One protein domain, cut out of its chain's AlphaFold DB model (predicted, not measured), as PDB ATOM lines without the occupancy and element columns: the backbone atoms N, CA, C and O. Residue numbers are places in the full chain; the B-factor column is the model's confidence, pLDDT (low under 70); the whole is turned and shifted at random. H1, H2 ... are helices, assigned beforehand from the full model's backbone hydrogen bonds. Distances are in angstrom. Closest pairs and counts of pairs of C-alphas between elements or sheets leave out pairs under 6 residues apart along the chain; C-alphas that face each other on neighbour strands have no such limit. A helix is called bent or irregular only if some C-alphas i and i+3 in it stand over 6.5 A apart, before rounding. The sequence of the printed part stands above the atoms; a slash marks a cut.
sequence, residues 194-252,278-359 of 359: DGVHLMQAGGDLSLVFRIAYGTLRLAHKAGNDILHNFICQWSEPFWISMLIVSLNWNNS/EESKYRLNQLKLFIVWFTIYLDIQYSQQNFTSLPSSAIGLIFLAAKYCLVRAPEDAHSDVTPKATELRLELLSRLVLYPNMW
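This is residues 194 to 252 and 278 to 359 of the 359 residues of an uncharacterized protein of Schistosoma margrebowiei (UniProt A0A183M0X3). Helix H4 runs through the middle, with H2 on one side and H6 on the other. The printed part, 141 residues with six named helices, is all helix. It is compact, radius of gyration of the C-alphas 15.6 A, spans 44 by 34 by 30 A.

H1, residues 195 to 201, touches H3b, 236 to 246, closest C-alphas 196 and 241, 6.8 A apart. H3, 224 to 246, one helix by hydrogen bonds, is bent: C-alphas 233 and 236 are 7.6 A apart. H4, 278 to 303, H5, 312 to 327, and H6, 338 to 353, form an up-and-down bundle, each running against the one before. O i to N i+4 pairs within hydrogen-bond range number 13 of 14 in H2, 205 to 222, 10 of 12 in H5; elsewhere, every pair.

From C-alpha 278 (571.338, 278.763, 445.399) H4 runs 37.6 A; H6 ends at C-alpha 353 (568.203, 256.678, 467.626).

Residues 253 to 277 are cut out, a 25.5 A gap; 39 residues have pLDDT under 70.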
ATOM      1  N   ASP A 194     562.379 289.366 463.707       60.53
ATOM      2  CA  ASP A 194     562.303 290.256 462.536       60.53
ATOM      3  C   ASP A 194     563.663 290.543 461.878       60.53
ATOM      4  O   ASP A 194     563.734 290.784 460.669       60.53
ATOM      5  N   GLY A 195     564.765 290.437 462.631       58.69
ATOM      6  CA  GLY A 195     566.122 290.636 462.108       58.69
ATOM      7  C   GLY A 195     566.511 289.638 461.010       58.69
ATOM      8  O   GLY A 195     567.304 289.952 460.118       58.69
ATOM      9  N   VAL A 196     565.889 288.452 460.982       59.19
ATOM     10  CA  VAL A 196     566.148 287.456 459.930       59.19
ATOM     11  C   VAL A 196     565.471 287.833 458.605       59.19
ATOM     12  O   VAL A 196     565.984 287.497 457.536       59.19
ATOM     13  N   HIS A 197     564.386 288.613 458.635       58.25
ATOM     14  CA  HIS A 197     563.768 289.153 457.421       58.25
ATOM     15  C   HIS A 197     564.602 290.287 456.800       58.25
ATOM     16  O   HIS A 197     564.692 290.380 455.575       58.25
ATOM     17  N   LEU A 198     565.312 291.078 457.614       54.84
ATOM     18  CA  LEU A 198     566.299 292.051 457.119       54.84
ATOM     19  C   LEU A 198     567.480 291.353 456.424       54.84
ATOM     20  O   LEU A 198     567.939 291.791 455.368       54.84
ATOM     21  N   MET A 199     567.907 290.197 456.944       57.69
ATOM     22  CA  MET A 199     568.922 289.349 456.303       57.69
ATOM     23  C   MET A 199     568.452 288.731 454.978       57.69
ATOM     24  O   MET A 199     569.265 288.539 454.073       57.69
ATOM     25  N   GLN A 200     567.152 288.437 454.834       57.69
ATOM     26  CA  GLN A 200     566.567 288.003 453.558       57.69
ATOM     27  C   GLN A 200     566.545 289.138 452.525       57.69
ATOM     28  O   GLN A 200     566.859 288.899 451.360       57.69
ATOM     29  N   ALA A 201     566.220 290.365 452.943       48.97
ATOM     30  CA  ALA A 201     566.221 291.540 452.070       48.97
ATOM     31  C   ALA A 201     567.640 291.935 451.606       48.97
ATOM     32  O   ALA A 201     567.811 292.403 450.481       48.97
ATOM     33  N   GLY A 202     568.657 291.700 452.448       49.41
ATOM     34  CA  GLY A 202     570.071 291.998 452.182       49.41
ATOM     35  C   GLY A 202     570.829 290.989 451.302       49.41
ATOM     36  O   GLY A 202     571.975 291.244 450.942       49.41
ATOM     37  N   GLY A 203     570.218 289.859 450.926       52.12
ATOM     38  CA  GLY A 203     570.688 289.019 449.816       52.12
ATOM     39  C   GLY A 203     571.749 287.943 450.104       52.12
ATOM     40  O   GLY A 203     572.117 287.239 449.165       52.12
ATOM     41  N   ASP A 204     572.215 287.741 451.345       65.44
ATOM     42  CA  ASP A 204     573.175 286.661 451.656       65.44
ATOM     43  C   ASP A 204     572.909 285.952 452.999       65.44
ATOM     44  O   ASP A 204     573.594 286.148 454.006       65.44
ATOM     45  N   LEU A 205     571.933 285.038 452.995       70.50
ATOM     46  CA  LEU A 205     571.635 284.145 454.126       70.50
ATOM     47  C   LEU A 205     572.810 283.219 454.499       70.50
ATOM     48  O   LEU A 205     572.794 282.618 455.577       70.50
ATOM     49  N   SER A 206     573.845 283.091 453.658       77.62
ATOM     50  CA  SER A 206     575.032 282.310 454.022       77.62
ATOM     51  C   SER A 206     575.778 282.930 455.206       77.62
ATOM     52  O   SER A 206     576.336 282.195 456.025       77.62
ATOM     53  N   LEU A 207     575.730 284.261 455.353       82.31
ATOM     54  CA  LEU A 207     576.347 284.971 456.473       82.31
ATOM     55  C   LEU A 207     575.687 284.613 457.805       82.31
ATOM     56  O   LEU A 207     576.399 284.407 458.783       82.31
ATOM     57  N   VAL A 208     574.362 284.444 457.841       85.38
ATOM     58  CA  VAL A 208     573.638 284.011 459.051       85.38
ATOM     59  C   VAL A 208     574.166 282.664 459.535       85.38
ATOM     60  O   VAL A 208     574.515 282.521 460.704       85.38
ATOM     61  N   PHE A 209     574.289 281.683 458.635       86.88
ATOM     62  CA  PHE A 209     574.791 280.358 459.004       86.88
ATOM     63  C   PHE A 209     576.253 280.375 459.429       86.88
ATOM     64  O   PHE A 209     576.625 279.672 460.366       86.88
ATOM     65  N   ARG A 210     577.076 281.186 458.765       89.44
ATOM     66  CA  ARG A 210     578.482 281.385 459.120       89.44
ATOM     67  C   ARG A 210     578.631 281.992 460.511       89.44
ATOM     68  O   ARG A 210     579.394 281.465 461.319       89.44
ATOM     69  N   ILE A 211     577.852 283.031 460.814       91.31
ATOM     70  CA  ILE A 211     577.847 283.673 462.129       91.31
ATOM     71  C   ILE A 211     577.370 282.688 463.193       91.31
ATOM     72  O   ILE A 211     578.073 282.475 464.174       91.31
ATOM     73  N   ALA A 212     576.223 282.042 462.976       91.94
ATOM     74  CA  ALA A 212     575.635 281.086 463.910       91.94
ATOM     75  C   ALA A 212     576.562 279.886 464.186       91.94
ATOM     76  O   ALA A 212     576.721 279.457 465.327       91.94
ATOM     77  N   TYR A 213     577.226 279.361 463.153       92.19
ATOM     78  CA  TYR A 213     578.237 278.318 463.315       92.19
ATOM     79  C   TYR A 213     579.459 278.823 464.093       92.19
ATOM     80  O   TYR A 213     579.948 278.146 465.000       92.19
ATOM     81  N   GLY A 214     579.960 280.011 463.744       92.31
ATOM     82  CA  GLY A 214     581.110 280.628 464.394       92.31
ATOM     83  C   GLY A 214     580.865 280.887 465.879       92.31
ATOM     84  O   GLY A 214     581.694 280.502 466.702       92.31
ATOM     85  N   THR A 215     579.714 281.461 466.242       93.25
ATOM     86  CA  THR A 215     579.336 281.718 467.642       93.25
ATOM     87  C   THR A 215     579.214 280.421 468.434       93.25
ATOM     88  O   THR A 215     579.809 280.318 469.506       93.25
ATOM     89  N   LEU A 216     578.549 279.402 467.883       94.00
ATOM     90  CA  LEU A 216     578.443 278.076 468.496       94.00
ATOM     91  C   LEU A 216     579.823 277.439 468.733       94.00
ATOM     92  O   LEU A 216     580.109 276.932 469.819       94.00
ATOM     93  N   ARG A 217     580.709 277.498 467.733       93.75
ATOM     94  CA  ARG A 217     582.086 276.990 467.825       93.75
ATOM     95  C   ARG A 217     582.879 277.704 468.919       93.75
ATOM     96  O   ARG A 217     583.633 277.056 469.644       93.75
ATOM     97  N   LEU A 218     582.736 279.024 469.031       92.75
ATOM     98  CA  LEU A 218     583.402 279.806 470.071       92.75
ATOM     99  C   LEU A 218     582.843 279.499 471.462       92.75
ATOM    100  O   LEU A 218     583.638 279.311 472.381       92.75
ATOM    101  N   ALA A 219     581.522 279.369 471.613       93.19
ATOM    102  CA  ALA A 219     580.895 278.965 472.873       93.19
ATOM    103  C   ALA A 219     581.411 277.592 473.330       93.19
ATOM    104  O   ALA A 219     581.801 277.423 474.483       93.19
ATOM    105  N   HIS A 220     581.514 276.637 472.398       90.75
ATOM    106  CA  HIS A 220     582.065 275.309 472.662       90.75
ATOM    107  C   HIS A 220     583.539 275.363 473.094       90.75
ATOM    108  O   HIS A 220     583.941 274.657 474.015       90.75
ATOM    109  N   LYS A 221     584.363 276.207 472.456       90.25
ATOM    110  CA  LYS A 221     585.769 276.409 472.856       90.25
ATOM    111  C   LYS A 221     585.912 277.083 474.227       90.25
ATOM    112  O   LYS A 221     586.907 276.843 474.901       90.25
ATOM    113  N   ALA A 222     584.967 277.939 474.610       90.00
ATOM    114  CA  ALA A 222     585.046 278.738 475.831       90.00
ATOM    115  C   ALA A 222     584.794 277.927 477.110       90.00
ATOM    116  O   ALA A 222     585.319 278.273 478.166       90.00
ATOM    117  N   GLY A 223     584.014 276.848 477.019       91.50
ATOM    118  CA  GLY A 223     583.771 275.915 478.117       91.50
ATOM    119  C   GLY A 223     582.329 275.415 478.172       91.50
ATOM    120  O   GLY A 223     581.420 276.016 477.600       91.50
ATOM    121  N   ASN A 224     582.121 274.314 478.898       89.75
ATOM    122  CA  ASN A 224     580.828 273.624 478.955       89.75
ATOM    123  C   ASN A 224     579.700 274.503 479.515       89.75
ATOM    124  O   ASN A 224     578.596 274.455 478.985       89.75
ATOM    125  N   ASP A 225     579.970 275.335 480.525       91.75
ATOM    126  CA  ASP A 225     578.950 276.208 481.126       91.75
ATOM    127  C   ASP A 225     578.480 277.295 480.147       91.75
ATOM    128  O   ASP A 225     577.291 277.604 480.057       91.75
ATOM    129  N   ILE A 226     579.410 277.863 479.375       93.25
ATOM    130  CA  ILE A 226     579.107 278.876 478.356       93.25
ATOM    131  C   ILE A 226     578.301 278.240 477.224       93.25
ATOM    132  O   ILE A 226     577.274 278.783 476.821       93.25
ATOM    133  N   LEU A 227     578.741 277.073 476.745       93.50
ATOM    134  CA  LEU A 227     578.037 276.318 475.716       93.50
ATOM    135  C   LEU A 227     576.624 275.933 476.163       93.50
ATOM    136  O   LEU A 227     575.678 276.107 475.399       93.50
ATOM    137  N   HIS A 228     576.477 275.445 477.397       92.25
ATOM    138  CA  HIS A 228     575.187 275.075 477.974       92.25
ATOM    139  C   HIS A 228     574.220 276.256 477.977       92.25
ATOM    140  O   HIS A 228     573.136 276.159 477.402       92.25
ATOM    141  N   ASN A 229     574.639 277.384 478.553       92.44
ATOM    142  CA  ASN A 229     573.814 278.586 478.619       92.44
ATOM    143  C   ASN A 229     573.445 279.091 477.219       92.44
ATOM    144  O   ASN A 229     572.284 279.411 476.965       92.44
ATOM    145  N   PHE A 230     574.407 279.103 476.292       94.19
ATOM    146  CA  PHE A 230     574.181 279.519 474.910       94.19
ATOM    147  C   PHE A 230     573.129 278.646 474.215       94.19
ATOM    148  O   PHE A 230     572.167 279.162 473.649       94.19
ATOM    149  N   ILE A 231     573.277 277.322 474.289       93.56
ATOM    150  CA  ILE A 231     572.359 276.367 473.666       93.56
ATOM    151  C   ILE A 231     570.962 276.469 474.281       93.56
ATOM    152  O   ILE A 231     569.979 276.536 473.542       93.56
ATOM    153  N   CYS A 232     570.860 276.515 475.610       89.88
ATOM    154  CA  CYS A 232     569.578 276.617 476.303       89.88
ATOM    155  C   CYS A 232     568.839 277.917 475.971       89.88
ATOM    156  O   CYS A 232     567.619 277.903 475.825       89.88
ATOM    157  N   GLN A 233     569.565 279.027 475.825       91.81
ATOM    158  CA  GLN A 233     568.967 280.328 475.546       91.81
ATOM    159  C   GLN A 233     568.579 280.501 474.072       91.81
ATOM    160  O   GLN A 233     567.526 281.067 473.787       91.81
ATOM    161  N   TRP A 234     569.412 280.040 473.134       92.75
ATOM    162  CA  TRP A 234     569.301 280.448 471.728       92.75
ATOM    163  C   TRP A 234     568.780 279.379 470.776       92.75
ATOM    164  O   TRP A 234     568.378 279.740 469.673       92.75
ATOM    165  N   SER A 235     568.730 278.100 471.167       91.94
ATOM    166  CA  SER A 235     568.322 277.033 470.236       91.94
ATOM    167  C   SER A 235     566.910 277.237 469.690       91.94
ATOM    168  O   SER A 235     566.743 277.326 468.478       91.94
ATOM    169  N   GLU A 236     565.895 277.353 470.551       90.69
ATOM    170  CA  GLU A 236     564.515 277.506 470.075       90.69
ATOM    171  C   GLU A 236     564.278 278.857 469.375       90.69
ATOM    172  O   GLU A 236     563.767 278.844 468.254       90.69
ATOM    173  N   PRO A 237     564.705 280.015 469.923       90.31
ATOM    174  CA  PRO A 237     564.494 281.297 469.246       90.31
ATOM    175  C   PRO A 237     565.141 281.364 467.854       90.31
ATOM    176  O   PRO A 237     564.514 281.817 466.892       90.31
ATOM    177  N   PHE A 238     566.373 280.866 467.714       91.12
ATOM    178  CA  PHE A 238     567.073 280.843 466.430       91.12
ATOM    179  C   PHE A 238     566.372 279.929 465.420       91.12
ATOM    180  O   PHE A 238     566.066 280.348 464.302       91.12
ATOM    181  N   TRP A 239     566.069 278.689 465.809       90.12
ATOM    182  CA  TRP A 239     565.503 277.713 464.881       90.12
ATOM    183  C   TRP A 239     564.041 277.991 464.517       90.12
ATOM    184  O   TRP A 239     563.667 277.716 463.378       90.12
ATOM    185  N   ILE A 240     563.236 278.600 465.401       87.56
ATOM    186  CA  ILE A 240     561.905 279.120 465.033       87.56
ATOM    187  C   ILE A 240     562.045 280.172 463.930       87.56
ATOM    188  O   ILE A 240     561.365 280.084 462.910       87.56
ATOM    189  N   SER A 241     562.960 281.128 464.100       84.75
ATOM    190  CA  SER A 241     563.178 282.199 463.120       84.75
ATOM    191  C   SER A 241     563.591 281.623 461.761       84.75
ATOM    192  O   SER A 241     563.027 281.972 460.726       84.75
ATOM    193  N   MET A 242     564.506 280.648 461.763       84.31
ATOM    194  CA  MET A 242     564.919 279.945 460.546       84.31
ATOM    195  C   MET A 242     563.798 279.116 459.910       84.31
ATOM    196  O   MET A 242     563.743 279.004 458.681       84.31
ATOM    197  N   LEU A 243     562.916 278.518 460.712       82.81
ATOM    198  CA  LEU A 243     561.766 277.766 460.222       82.81
ATOM    199  C   LEU A 243     560.771 278.698 459.519       82.81
ATOM    200  O   LEU A 243     560.404 278.422 458.382       82.81
ATOM    201  N   ILE A 244     560.413 279.828 460.137       78.56
ATOM    202  CA  ILE A 244     559.517 280.857 459.571       78.56
ATOM    203  C   ILE A 244     560.040 281.355 458.214       78.56
ATOM    204  O   ILE A 244     559.316 281.358 457.216       78.56
ATOM    205  N   VAL A 245     561.331 281.683 458.158       77.31
ATOM    206  CA  VAL A 245     562.055 282.098 456.943       77.31
ATOM    207  C   VAL A 245     561.982 281.028 455.857       77.31
ATOM    208  O   VAL A 245     561.736 281.339 454.694       77.31
ATOM    209  N   SER A 246     562.155 279.759 456.226       75.44
ATOM    210  CA  SER A 246     562.118 278.636 455.279       75.44
ATOM    211  C   SER A 246     560.704 278.317 454.786       75.44
ATOM    212  O   SER A 246     560.537 277.778 453.692       75.44
ATOM    213  N   LEU A 247     559.688 278.674 455.572       73.00
ATOM    214  CA  LEU A 247     558.278 278.596 455.198       73.00
ATOM    215  C   LEU A 247     557.818 279.796 454.355       73.00
ATOM    216  O   LEU A 247     556.712 279.752 453.823       73.00
ATOM    217  N   ASN A 248     558.668 280.814 454.165       65.31
ATOM    218  CA  ASN A 248     558.362 282.033 453.408       65.31
ATOM    219  C   ASN A 248     557.135 282.778 453.977       65.31
ATOM    220  O   ASN A 248     556.280 283.274 453.239       65.31
ATOM    221  N   TRP A 249     557.020 282.793 455.307       50.59
ATOM    222  CA  TRP A 249     555.901 283.402 456.018       50.59
ATOM    223  C   TRP A 249     556.020 284.935 455.987       50.59
ATOM    224  O   TRP A 249     556.894 285.503 456.633       50.59
ATOM    225  N   ASN A 250     555.145 285.605 455.229       46.94
ATOM    226  CA  ASN A 250     555.212 287.051 454.949       46.94
ATOM    227  C   ASN A 250     554.361 287.943 455.879       46.94
ATOM    228  O   ASN A 250     554.250 289.142 455.625       46.94
ATOM    229  N   ASN A 251     553.729 287.407 456.927       42.34
ATOM    230  CA  ASN A 251     552.939 288.244 457.835       42.34
ATOM    231  C   ASN A 251     553.838 288.824 458.931       42.34
ATOM    232  O   ASN A 251     554.545 288.077 459.607       42.34
ATOM    233  N   SER A 252     553.783 290.150 459.108       40.47
ATOM    234  CA  SER A 252     554.478 290.881 460.173       40.47
ATOM    235  C   SER A 252     554.224 290.226 461.532       40.47
ATOM    236  O   SER A 252     553.067 289.948 461.853       40.47
ATOM    237  N   GLU A 278     571.109 278.007 444.161       59.41
ATOM    238  CA  GLU A 278     571.338 278.763 445.399       59.41
ATOM    239  C   GLU A 278     570.367 278.393 446.530       59.41
ATOM    240  O   GLU A 278     570.772 278.296 447.691       59.41
ATOM    241  N   GLU A 279     569.106 278.077 446.217       63.81
ATOM    242  CA  GLU A 279     568.154 277.620 447.236       63.81
ATOM    243  C   GLU A 279     568.539 276.223 447.753       63.81
ATOM    244  O   GLU A 279     568.434 275.931 448.948       63.81
ATOM    245  N   SER A 280     569.062 275.366 446.871       68.25
ATOM    246  CA  SER A 280     569.593 274.049 447.234       68.25
ATOM    247  C   SER A 280     570.783 274.176 448.191       68.25
ATOM    248  O   SER A 280     570.832 273.489 449.213       68.25
ATOM    249  N   LYS A 281     571.722 275.089 447.904       72.31
ATOM    250  CA  LYS A 281     572.886 275.364 448.765       72.31
ATOM    251  C   LYS A 281     572.474 275.922 450.125       72.31
ATOM    252  O   LYS A 281     573.007 275.477 451.143       72.31
ATOM    253  N   TYR A 282     571.511 276.843 450.156       76.44
ATOM    254  CA  TYR A 282     570.946 277.373 451.396       76.44
ATOM    255  C   TYR A 282     570.390 276.248 452.282       76.44
ATOM    256  O   TYR A 282     570.818 276.103 453.427       76.44
ATOM    257  N   ARG A 283     569.512 275.396 451.735       76.19
ATOM    258  CA  ARG A 283     568.907 274.272 452.474       76.19
ATOM    259  C   ARG A 283     569.961 273.287 452.977       76.19
ATOM    260  O   ARG A 283     569.864 272.785 454.094       76.19
ATOM    261  N   LEU A 284     570.998 273.031 452.179       78.94
ATOM    262  CA  LEU A 284     572.110 272.177 452.590       78.94
ATOM    263  C   LEU A 284     572.886 272.779 453.771       78.94
ATOM    264  O   LEU A 284     573.210 272.063 454.715       78.94
ATOM    265  N   ASN A 285     573.182 274.079 453.734       82.12
ATOM    266  CA  ASN A 285     573.887 274.765 454.818       82.12
ATOM    267  C   ASN A 285     573.042 274.837 456.095       82.12
ATOM    268  O   ASN A 285     573.574 274.588 457.176       82.12
ATOM    269  N   GLN A 286     571.733 275.070 455.962       86.19
ATOM    270  CA  GLN A 286     570.783 274.988 457.069       86.19
ATOM    271  C   GLN A 286     570.830 273.607 457.729       86.19
ATOM    272  O   GLN A 286     571.006 273.513 458.939       86.19
ATOM    273  N   LEU A 287     570.731 272.536 456.934       85.56
ATOM    274  CA  LEU A 287     570.744 271.165 457.437       85.56
ATOM    275  C   LEU A 287     572.074 270.816 458.120       85.56
ATOM    276  O   LEU A 287     572.070 270.210 459.188       85.56
ATOM    277  N   LYS A 288     573.212 271.233 457.548       87.06
ATOM    278  CA  LYS A 288     574.537 271.041 458.162       87.06
ATOM    279  C   LYS A 288     574.631 271.718 459.528       87.06
ATOM    280  O   LYS A 288     575.070 271.087 460.487       87.06
ATOM    281  N   LEU A 289     574.240 272.992 459.614       91.19
ATOM    282  CA  LEU A 289     574.260 273.725 460.878       91.19
ATOM    283  C   LEU A 289     573.300 273.089 461.885       91.19
ATOM    284  O   LEU A 289     573.674 272.909 463.041       91.19
ATOM    285  N   PHE A 290     572.104 272.707 461.432       91.56
ATOM    286  CA  PHE A 290     571.093 272.066 462.263       91.56
ATOM    287  C   PHE A 290     571.619 270.779 462.882       91.56
ATOM    288  O   PHE A 290     571.541 270.631 464.092       91.56
ATOM    289  N   ILE A 291     572.241 269.895 462.103       89.81
ATOM    290  CA  ILE A 291     572.788 268.633 462.619       89.81
ATOM    291  C   ILE A 291     573.848 268.880 463.692       89.81
ATOM    292  O   ILE A 291     573.788 268.261 464.753       89.81
ATOM    293  N   VAL A 292     574.794 269.793 463.452       91.50
ATOM    294  CA  VAL A 292     575.856 270.099 464.426       91.50
ATOM    295  C   VAL A 292     575.265 270.685 465.707       91.50
ATOM    296  O   VAL A 292     575.544 270.191 466.798       91.50
ATOM    297  N   TRP A 293     574.425 271.711 465.577       94.12
ATOM    298  CA  TRP A 293     573.804 272.399 466.707       94.12
ATOM    299  C   TRP A 293     572.916 271.456 467.516       94.12
ATOM    300  O   TRP A 293     572.998 271.399 468.741       94.12
ATOM    301  N   PHE A 294     572.076 270.693 466.826       90.75
ATOM    302  CA  PHE A 294     571.106 269.807 467.444       90.75
ATOM    303  C   PHE A 294     571.766 268.596 468.102       90.75
ATOM    304  O   PHE A 294     571.333 268.182 469.169       90.75
ATOM    305  N   THR A 295     572.863 268.081 467.541       90.44
ATOM    306  CA  THR A 295     573.669 267.046 468.209       90.44
ATOM    307  C   THR A 295     574.189 267.549 469.556       90.44
ATOM    308  O   THR A 295     574.005 266.878 470.566       90.44
ATOM    309  N   ILE A 296     574.756 268.762 469.592       91.06
ATOM    310  CA  ILE A 296     575.230 269.381 470.840       91.06
ATOM    311  C   ILE A 296     574.071 269.581 471.824       91.06
ATOM    312  O   ILE A 296     574.213 269.306 473.014       91.06
ATOM    313  N   TYR A 297     572.913 270.031 471.335       90.69
ATOM    314  CA  TYR A 297     571.709 270.168 472.151       90.69
ATOM    315  C   TYR A 297     571.295 268.832 472.786       90.69
ATOM    316  O   TYR A 297     571.088 268.783 473.996       90.69
ATOM    317  N   LEU A 298     571.225 267.748 472.007       88.25
ATOM    318  CA  LEU A 298     570.860 266.418 472.506       88.25
ATOM    319  C   LEU A 298     571.865 265.891 473.534       88.25
ATOM    320  O   LEU A 298     571.449 265.404 474.583       88.25
ATOM    321  N   ASP A 299     573.168 266.041 473.280       88.44
ATOM    322  CA  ASP A 299     574.222 265.646 474.223       88.44
ATOM    323  C   ASP A 299     574.077 266.369 475.568       88.44
ATOM    324  O   ASP A 299     574.163 265.752 476.635       88.44
ATOM    325  N   ILE A 300     573.786 267.672 475.524       87.44
ATOM    326  CA  ILE A 300     573.543 268.480 476.719       87.44
ATOM    327  C   ILE A 300     572.300 267.990 477.468       87.44
ATOM    328  O   ILE A 300     572.397 267.709 478.664       87.44
ATOM    329  N   GLN A 301     571.154 267.849 476.796       84.56
ATOM    330  CA  GLN A 301     569.914 267.414 477.453       84.56
ATOM    331  C   GLN A 301     570.053 266.016 478.063       84.56
ATOM    332  O   GLN A 301     569.653 265.786 479.209       84.56
ATOM    333  N   TYR A 302     570.697 265.102 477.335       83.38
ATOM    334  CA  TYR A 302     570.966 263.747 477.800       83.38
ATOM    335  C   TYR A 302     571.866 263.737 479.039       83.38
ATOM    336  O   TYR A 302     571.554 263.061 480.020       83.38
ATOM    337  N   SER A 303     572.944 264.531 479.038       83.88
ATOM    338  CA  SER A 303     573.851 264.641 480.188       83.88
ATOM    339  C   SER A 303     573.154 265.153 481.456       83.88
ATOM    340  O   SER A 303     573.511 264.750 482.562       83.88
ATOM    341  N   GLN A 304     572.125 265.991 481.300       80.56
ATOM    342  CA  GLN A 304     571.342 266.548 482.405       80.56
ATOM    343  C   GLN A 304     570.172 265.664 482.841       80.56
ATOM    344  O   GLN A 304     569.474 266.023 483.784       80.56
ATOM    345  N   GLN A 305     569.952 264.519 482.181       77.56
ATOM    346  CA  GLN A 305     568.767 263.671 482.377       77.56
ATOM    347  C   GLN A 305     567.445 264.440 482.186       77.56
ATOM    348  O   GLN A 305     566.403 264.057 482.721       77.56
ATOM    349  N   ASN A 306     567.478 265.521 481.402       71.38
ATOM    350  CA  ASN A 306     566.311 266.317 481.058       71.38
ATOM    351  C   ASN A 306     565.647 265.707 479.823       71.38
ATOM    352  O   ASN A 306     565.916 266.085 478.687       71.38
ATOM    353  N   PHE A 307     564.767 264.735 480.054       67.12
ATOM    354  CA  PHE A 307     563.987 264.084 478.998       67.12
ATOM    355  C   PHE A 307     562.739 264.902 478.641       67.12
ATOM    356  O   PHE A 307     561.608 264.435 478.763       67.12
ATOM    357  N   THR A 308     562.938 266.160 478.251       68.94
ATOM    358  CA  THR A 308     561.869 266.969 477.657       68.94
ATOM    359  C   THR A 308     561.664 266.561 476.203       68.94
ATOM    360  O   THR A 308     562.618 266.173 475.527       68.94
ATOM    361  N   SER A 309     560.429 266.680 475.713       75.56
ATOM    362  CA  SER A 309     560.129 266.507 474.290       75.56
ATOM    363  C   SER A 309     561.017 267.409 473.434       75.56
ATOM    364  O   SER A 309     561.359 268.518 473.859       75.56
ATOM    365  N   LEU A 310     561.344 266.954 472.222       82.31
ATOM    366  CA  LEU A 310     562.082 267.765 471.258       82.31
ATOM    367  C   LEU A 310     561.470 269.171 471.096       82.31
ATOM    368  O   LEU A 310     560.242 269.305 471.084       82.31
ATOM    369  N   PRO A 311     562.308 270.210 470.920       85.31
ATOM    370  CA  PRO A 311     561.825 271.552 470.630       85.31
ATOM    371  C   PRO A 311     560.960 271.576 469.366       85.31
ATOM    372  O   PRO A 311     561.242 270.877 468.387       85.31
ATOM    373  N   SER A 312     559.914 272.401 469.369       83.50
ATOM    374  CA  SER A 312     558.971 272.517 468.253       83.50
ATOM    375  C   SER A 312     559.655 272.883 466.941       83.50
ATOM    376  O   SER A 312     559.365 272.286 465.902       83.50
ATOM    377  N   SER A 313     560.607 273.817 466.986       87.12
ATOM    378  CA  SER A 313     561.385 274.200 465.808       87.12
ATOM    379  C   SER A 313     562.174 273.029 465.220       87.12
ATOM    380  O   SER A 313     562.211 272.858 464.002       87.12
ATOM    381  N   ALA A 314     562.750 272.179 466.076       86.06
ATOM    382  CA  ALA A 314     563.518 271.015 465.661       86.06
ATOM    383  C   ALA A 314     562.627 269.986 464.958       86.06
ATOM    384  O   ALA A 314     562.985 269.496 463.888       86.06
ATOM    385  N   ILE A 315     561.439 269.717 465.510       84.50
ATOM    386  CA  ILE A 315     560.436 268.853 464.874       84.50
ATOM    387  C   ILE A 315     560.048 269.432 463.506       84.50
ATOM    388  O   ILE A 315     560.121 268.731 462.496       84.50
ATOM    389  N   GLY A 316     559.708 270.723 463.448       83.94
ATOM    390  CA  GLY A 316     559.346 271.408 462.206       83.94
ATOM    391  C   GLY A 316     560.430 271.312 461.126       83.94
ATOM    392  O   GLY A 316     560.126 270.986 459.979       83.94
ATOM    393  N   LEU A 317     561.700 271.514 461.488       84.56
ATOM    394  CA  LEU A 317     562.836 271.415 460.566       84.56
ATOM    395  C   LEU A 317     563.090 269.981 460.085       84.56
ATOM    396  O   LEU A 317     563.401 269.787 458.909       84.56
ATOM    397  N   ILE A 318     562.913 268.973 460.947       85.00
ATOM    398  CA  ILE A 318     562.993 267.555 460.557       85.00
ATOM    399  C   ILE A 318     561.915 267.228 459.518       85.00
ATOM    400  O   ILE A 318     562.219 266.647 458.472       85.00
ATOM    401  N   PHE A 319     560.667 267.638 459.766       81.19
ATOM    402  CA  PHE A 319     559.564 267.444 458.821       81.19
ATOM    403  C   PHE A 319     559.799 268.181 457.505       81.19
ATOM    404  O   PHE A 319     559.605 267.603 456.433       81.19
ATOM    405  N   LEU A 320     560.263 269.430 457.566       78.25
ATOM    406  CA  LEU A 320     560.581 270.226 456.388       78.25
ATOM    407  C   LEU A 320     561.674 269.550 455.540       78.25
ATOM    408  O   LEU A 320     561.523 269.402 454.325       78.25
ATOM    409  N   ALA A 321     562.740 269.061 456.180       77.00
ATOM    410  CA  ALA A 321     563.817 268.331 455.517       77.00
ATOM    411  C   ALA A 321     563.337 267.009 454.887       77.00
ATOM    412  O   ALA A 321     563.753 266.669 453.775       77.00
ATOM    413  N   ALA A 322     562.447 266.271 455.561       74.75
ATOM    414  CA  ALA A 322     561.837 265.058 455.019       74.75
ATOM    415  C   ALA A 322     560.944 265.363 453.805       74.75
ATOM    416  O   ALA A 322     561.025 264.681 452.782       74.75
ATOM    417  N   LYS A 323     560.148 266.432 453.878       71.50
ATOM    418  CA  LYS A 323     559.246 266.856 452.806       71.50
ATOM    419  C   LYS A 323     559.997 267.256 451.535       71.50
ATOM    420  O   LYS A 323     559.608 266.833 450.449       71.50
ATOM    421  N   TYR A 324     561.100 267.999 451.649       68.31
ATOM    422  CA  TYR A 324     561.911 268.364 450.480       68.31
ATOM    423  C   TYR A 324     562.469 267.152 449.723       68.31
ATOM    424  O   TYR A 324     562.661 267.234 448.512       68.31
ATOM    425  N   CYS A 325     562.678 266.021 450.400       64.12
ATOM    426  CA  CYS A 325     563.089 264.775 449.754       64.12
ATOM    427  C   CYS A 325     561.998 264.151 448.882       64.12
ATOM    428  O   CYS A 325     562.314 263.486 447.902       64.12
ATOM    429  N   LEU A 326     560.731 264.303 449.267       61.78
ATOM    430  CA  LEU A 326     559.610 263.690 448.552       61.78
ATOM    431  C   LEU A 326     559.247 264.461 447.281       61.78
ATOM    432  O   LEU A 326     558.692 263.880 446.357       61.78
ATOM    433  N   VAL A 327     559.545 265.760 447.250       59.62
ATOM    434  CA  VAL A 327     559.156 266.660 446.156       59.62
ATOM    435  C   VAL A 327     560.231 266.754 445.075       59.62
ATOM    436  O   VAL A 327     559.900 266.860 443.901       59.62
ATOM    437  N   ARG A 328     561.518 266.719 445.440       56.03
ATOM    438  CA  ARG A 328     562.614 266.900 444.479       56.03
ATOM    439  C   ARG A 328     563.241 265.551 444.133       56.03
ATOM    440  O   ARG A 328     564.038 265.021 444.906       56.03
ATOM    441  N   ALA A 329     562.863 264.991 442.984       50.00
ATOM    442  CA  ALA A 329     563.597 263.875 442.396       50.00
ATOM    443  C   ALA A 329     564.992 264.365 441.967       50.00
ATOM    444  O   ALA A 329     565.099 265.499 441.496       50.00
ATOM    445  N   PRO A 330     566.055 263.564 442.148       53.72
ATOM    446  CA  PRO A 330     567.385 263.980 441.742       53.72
ATOM    447  C   PRO A 330     567.447 264.181 440.227       53.72
ATOM    448  O   PRO A 330     567.141 263.248 439.483       53.72
ATOM    449  N   GLU A 331     567.833 265.376 439.774       51.94
ATOM    450  CA  GLU A 331     567.989 265.656 438.336       51.94
ATOM    451  C   GLU A 331     569.295 265.050 437.791       51.94
ATOM    452  O   GLU A 331     569.301 264.550 436.669       51.94
ATOM    453  N   ASP A 332     570.371 265.013 438.597       48.34
ATOM    454  CA  ASP A 332     571.671 264.442 438.203       48.34
ATOM    455  C   ASP A 332     572.522 263.963 439.400       48.34
ATOM    456  O   ASP A 332     572.884 264.729 440.290       48.34
ATOM    457  N   ALA A 333     572.937 262.692 439.419       49.97
ATOM    458  CA  ALA A 333     573.587 262.066 440.584       49.97
ATOM    459  C   ALA A 333     574.958 262.660 440.994       49.97
ATOM    460  O   ALA A 333     575.434 262.391 442.099       49.97
ATOM    461  N   HIS A 334     575.615 263.429 440.117       46.00
ATOM    462  CA  HIS A 334     576.987 263.920 440.316       46.00
ATOM    463  C   HIS A 334     577.101 265.427 440.595       46.00
ATOM    464  O   HIS A 334     578.141 265.862 441.090       46.00
ATOM    465  N   SER A 335     576.058 266.210 440.318       48.94
ATOM    466  CA  SER A 335     576.008 267.662 440.567       48.94
ATOM    467  C   SER A 335     574.892 268.071 441.523       48.94
ATOM    468  O   SER A 335     574.879 269.208 441.991       48.94
ATOM    469  N   ASP A 336     573.969 267.162 441.829       57.16
ATOM    470  CA  ASP A 336     572.823 267.481 442.657       57.16
ATOM    471  C   ASP A 336     573.186 267.513 444.151       57.16
ATOM    472  O   ASP A 336     573.989 266.738 444.672       57.16
ATOM    473  N   VAL A 337     572.570 268.451 444.862       60.47
ATOM    474  CA  VAL A 337     572.649 268.628 446.314       60.47
ATOM    475  C   VAL A 337     571.897 267.507 447.047       60.47
ATOM    476  O   VAL A 337     572.161 267.231 448.225       60.47
ATOM    477  N   THR A 338     570.972 266.828 446.362       64.88
ATOM    478  CA  THR A 338     570.094 265.798 446.933       64.88
ATOM    479  C   THR A 338     570.813 264.593 447.562       64.88
ATOM    480  O   THR A 338     570.392 264.207 448.663       64.88
ATOM    481  N   PRO A 339     571.907 264.007 447.019       69.81
ATOM    482  CA  PRO A 339     572.583 262.883 447.665       69.81
ATOM    483  C   PRO A 339     573.236 263.320 448.977       69.81
ATOM    484  O   PRO A 339     573.088 262.647 449.997       69.81
ATOM    485  N   LYS A 340     573.866 264.505 448.998       73.06
ATOM    486  CA  LYS A 340     574.491 265.029 450.216       73.06
ATOM    487  C   LYS A 340     573.466 265.394 451.283       73.06
ATOM    488  O   LYS A 340     573.671 265.104 452.459       73.06
ATOM    489  N   ALA A 341     572.339 265.977 450.881       73.38
ATOM    490  CA  ALA A 341     571.223 266.213 451.789       73.38
ATOM    491  C   ALA A 341     570.656 264.897 452.349       73.38
ATOM    492  O   ALA A 341     570.190 264.872 453.484       73.38
ATOM    493  N   THR A 342     570.669 263.806 451.574       76.06
ATOM    494  CA  THR A 342     570.214 262.477 452.025       76.06
ATOM    495  C   THR A 342     571.155 261.881 453.064       76.06
ATOM    496  O   THR A 342     570.692 261.442 454.113       76.06
ATOM    497  N   GLU A 343     572.465 261.934 452.823       80.75
ATOM    498  CA  GLU A 343     573.491 261.489 453.775       80.75
ATOM    499  C   GLU A 343     573.359 262.208 455.126       80.75
ATOM    500  O   GLU A 343     573.281 261.564 456.168       80.75
ATOM    501  N   LEU A 344     573.230 263.538 455.102       81.88
ATOM    502  CA  LEU A 344     573.053 264.358 456.305       81.88
ATOM    503  C   LEU A 344     571.761 264.018 457.069       81.88
ATOM    504  O   LEU A 344     571.737 263.993 458.296       81.88
ATOM    505  N   ARG A 345     570.668 263.709 456.366       81.00
ATOM    506  CA  ARG A 345     569.418 263.275 457.013       81.00
ATOM    507  C   ARG A 345     569.551 261.903 457.668       81.00
ATOM    508  O   ARG A 345     569.029 261.706 458.761       81.00
ATOM    509  N   LEU A 346     570.250 260.967 457.025       82.81
ATOM    510  CA  LEU A 346     570.554 259.668 457.632       82.81
ATOM    511  C   LEU A 346     571.444 259.832 458.865       82.81
ATOM    512  O   LEU A 346     571.199 259.172 459.871       82.81
ATOM    513  N   GLU A 347     572.412 260.750 458.821       83.94
ATOM    514  CA  GLU A 347     573.212 261.119 459.988       83.94
ATOM    515  C   GLU A 347     572.311 261.615 461.129       83.94
ATOM    516  O   GLU A 347     572.364 261.067 462.228       83.94
ATOM    517  N   LEU A 348     571.408 262.563 460.861       84.38
ATOM    518  CA  LEU A 348     570.459 263.078 461.853       84.38
ATOM    519  C   LEU A 348     569.585 261.976 462.474       84.38
ATOM    520  O   LEU A 348     569.448 261.907 463.695       84.38
ATOM    521  N   LEU A 349     569.016 261.093 461.647       83.38
ATOM    522  CA  LEU A 349     568.199 259.974 462.123       83.38
ATOM    523  C   LEU A 349     569.024 258.998 462.966       83.38
ATOM    524  O   LEU A 349     568.574 258.571 464.027       83.38
ATOM    525  N   SER A 350     570.246 258.680 462.534       84.44
ATOM    526  CA  SER A 350     571.143 257.803 463.289       84.44
ATOM    527  C   SER A 350     571.496 258.381 464.663       84.44
ATOM    528  O   SER A 350     571.596 257.630 465.629       84.44
ATOM    529  N   ARG A 351     571.613 259.713 464.770       82.62
ATOM    530  CA  ARG A 351     571.820 260.414 466.042       82.62
ATOM    531  C   ARG A 351     570.586 260.322 466.928       82.62
ATOM    532  O   ARG A 351     570.727 259.943 468.081       82.62
ATOM    533  N   LEU A 352     569.390 260.593 466.403       83.19
ATOM    534  CA  LEU A 352     568.136 260.514 467.168       83.19
ATOM    535  C   LEU A 352     567.897 259.129 467.787       83.19
ATOM    536  O   LEU A 352     567.428 259.035 468.920       83.19
ATOM    537  N   VAL A 353     568.286 258.052 467.096       84.38
ATOM    538  CA  VAL A 353     568.203 256.678 467.626       84.38
ATOM    539  C   VAL A 353     568.998 256.498 468.928       84.38
ATOM    540  O   VAL A 353     568.619 255.676 469.759       84.38
ATOM    541  N   LEU A 354     570.057 257.283 469.153       82.38
ATOM    542  CA  LEU A 354     570.843 257.238 470.391       82.38
ATOM    543  C   LEU A 354     570.113 257.860 471.597       82.38
ATOM    544  O   LEU A 354     570.524 257.624 472.733       82.38
ATOM    545  N   TYR A 355     569.014 258.596 471.381       80.25
ATOM    546  CA  TYR A 355     568.261 259.305 472.426       80.25
ATOM    547  C   TYR A 355     566.772 258.893 472.444       80.25
ATOM    548  O   TYR A 355     565.893 259.731 472.241       80.25
ATOM    549  N   PRO A 356     566.445 257.612 472.709       71.00
ATOM    550  CA  PRO A 356     565.094 257.058 472.532       71.00
ATOM    551  C   PRO A 356     564.023 257.635 473.470       71.00
ATOM    552  O   PRO A 356     562.840 257.457 473.220       71.00
ATOM    553  N   ASN A 357     564.414 258.323 474.544       73.62
ATOM    554  CA  ASN A 357     563.476 258.907 475.508       73.62
ATOM    555  C   ASN A 357     563.075 260.354 475.176       73.62
ATOM    556  O   ASN A 357     562.369 260.972 475.967       73.62
ATOM    557  N   MET A 358     563.577 260.921 474.074       65.75
ATOM    558  CA  MET A 358     563.431 262.350 473.765       65.75
ATOM    559  C   MET A 358     562.481 262.665 472.602       65.75
ATOM    560  O   MET A 358     562.132 263.837 472.439       65.75
ATOM    561  N   TRP A 359     562.064 261.674 471.804       63.50
ATOM    562  CA  TRP A 359     561.251 261.875 470.597       63.50
ATOM    563  C   TRP A 359     560.130 260.854 470.447       63.50
ATOM    564  O   TRP A 359     560.318 259.695 470.881       63.50
TER     565      TRP A 359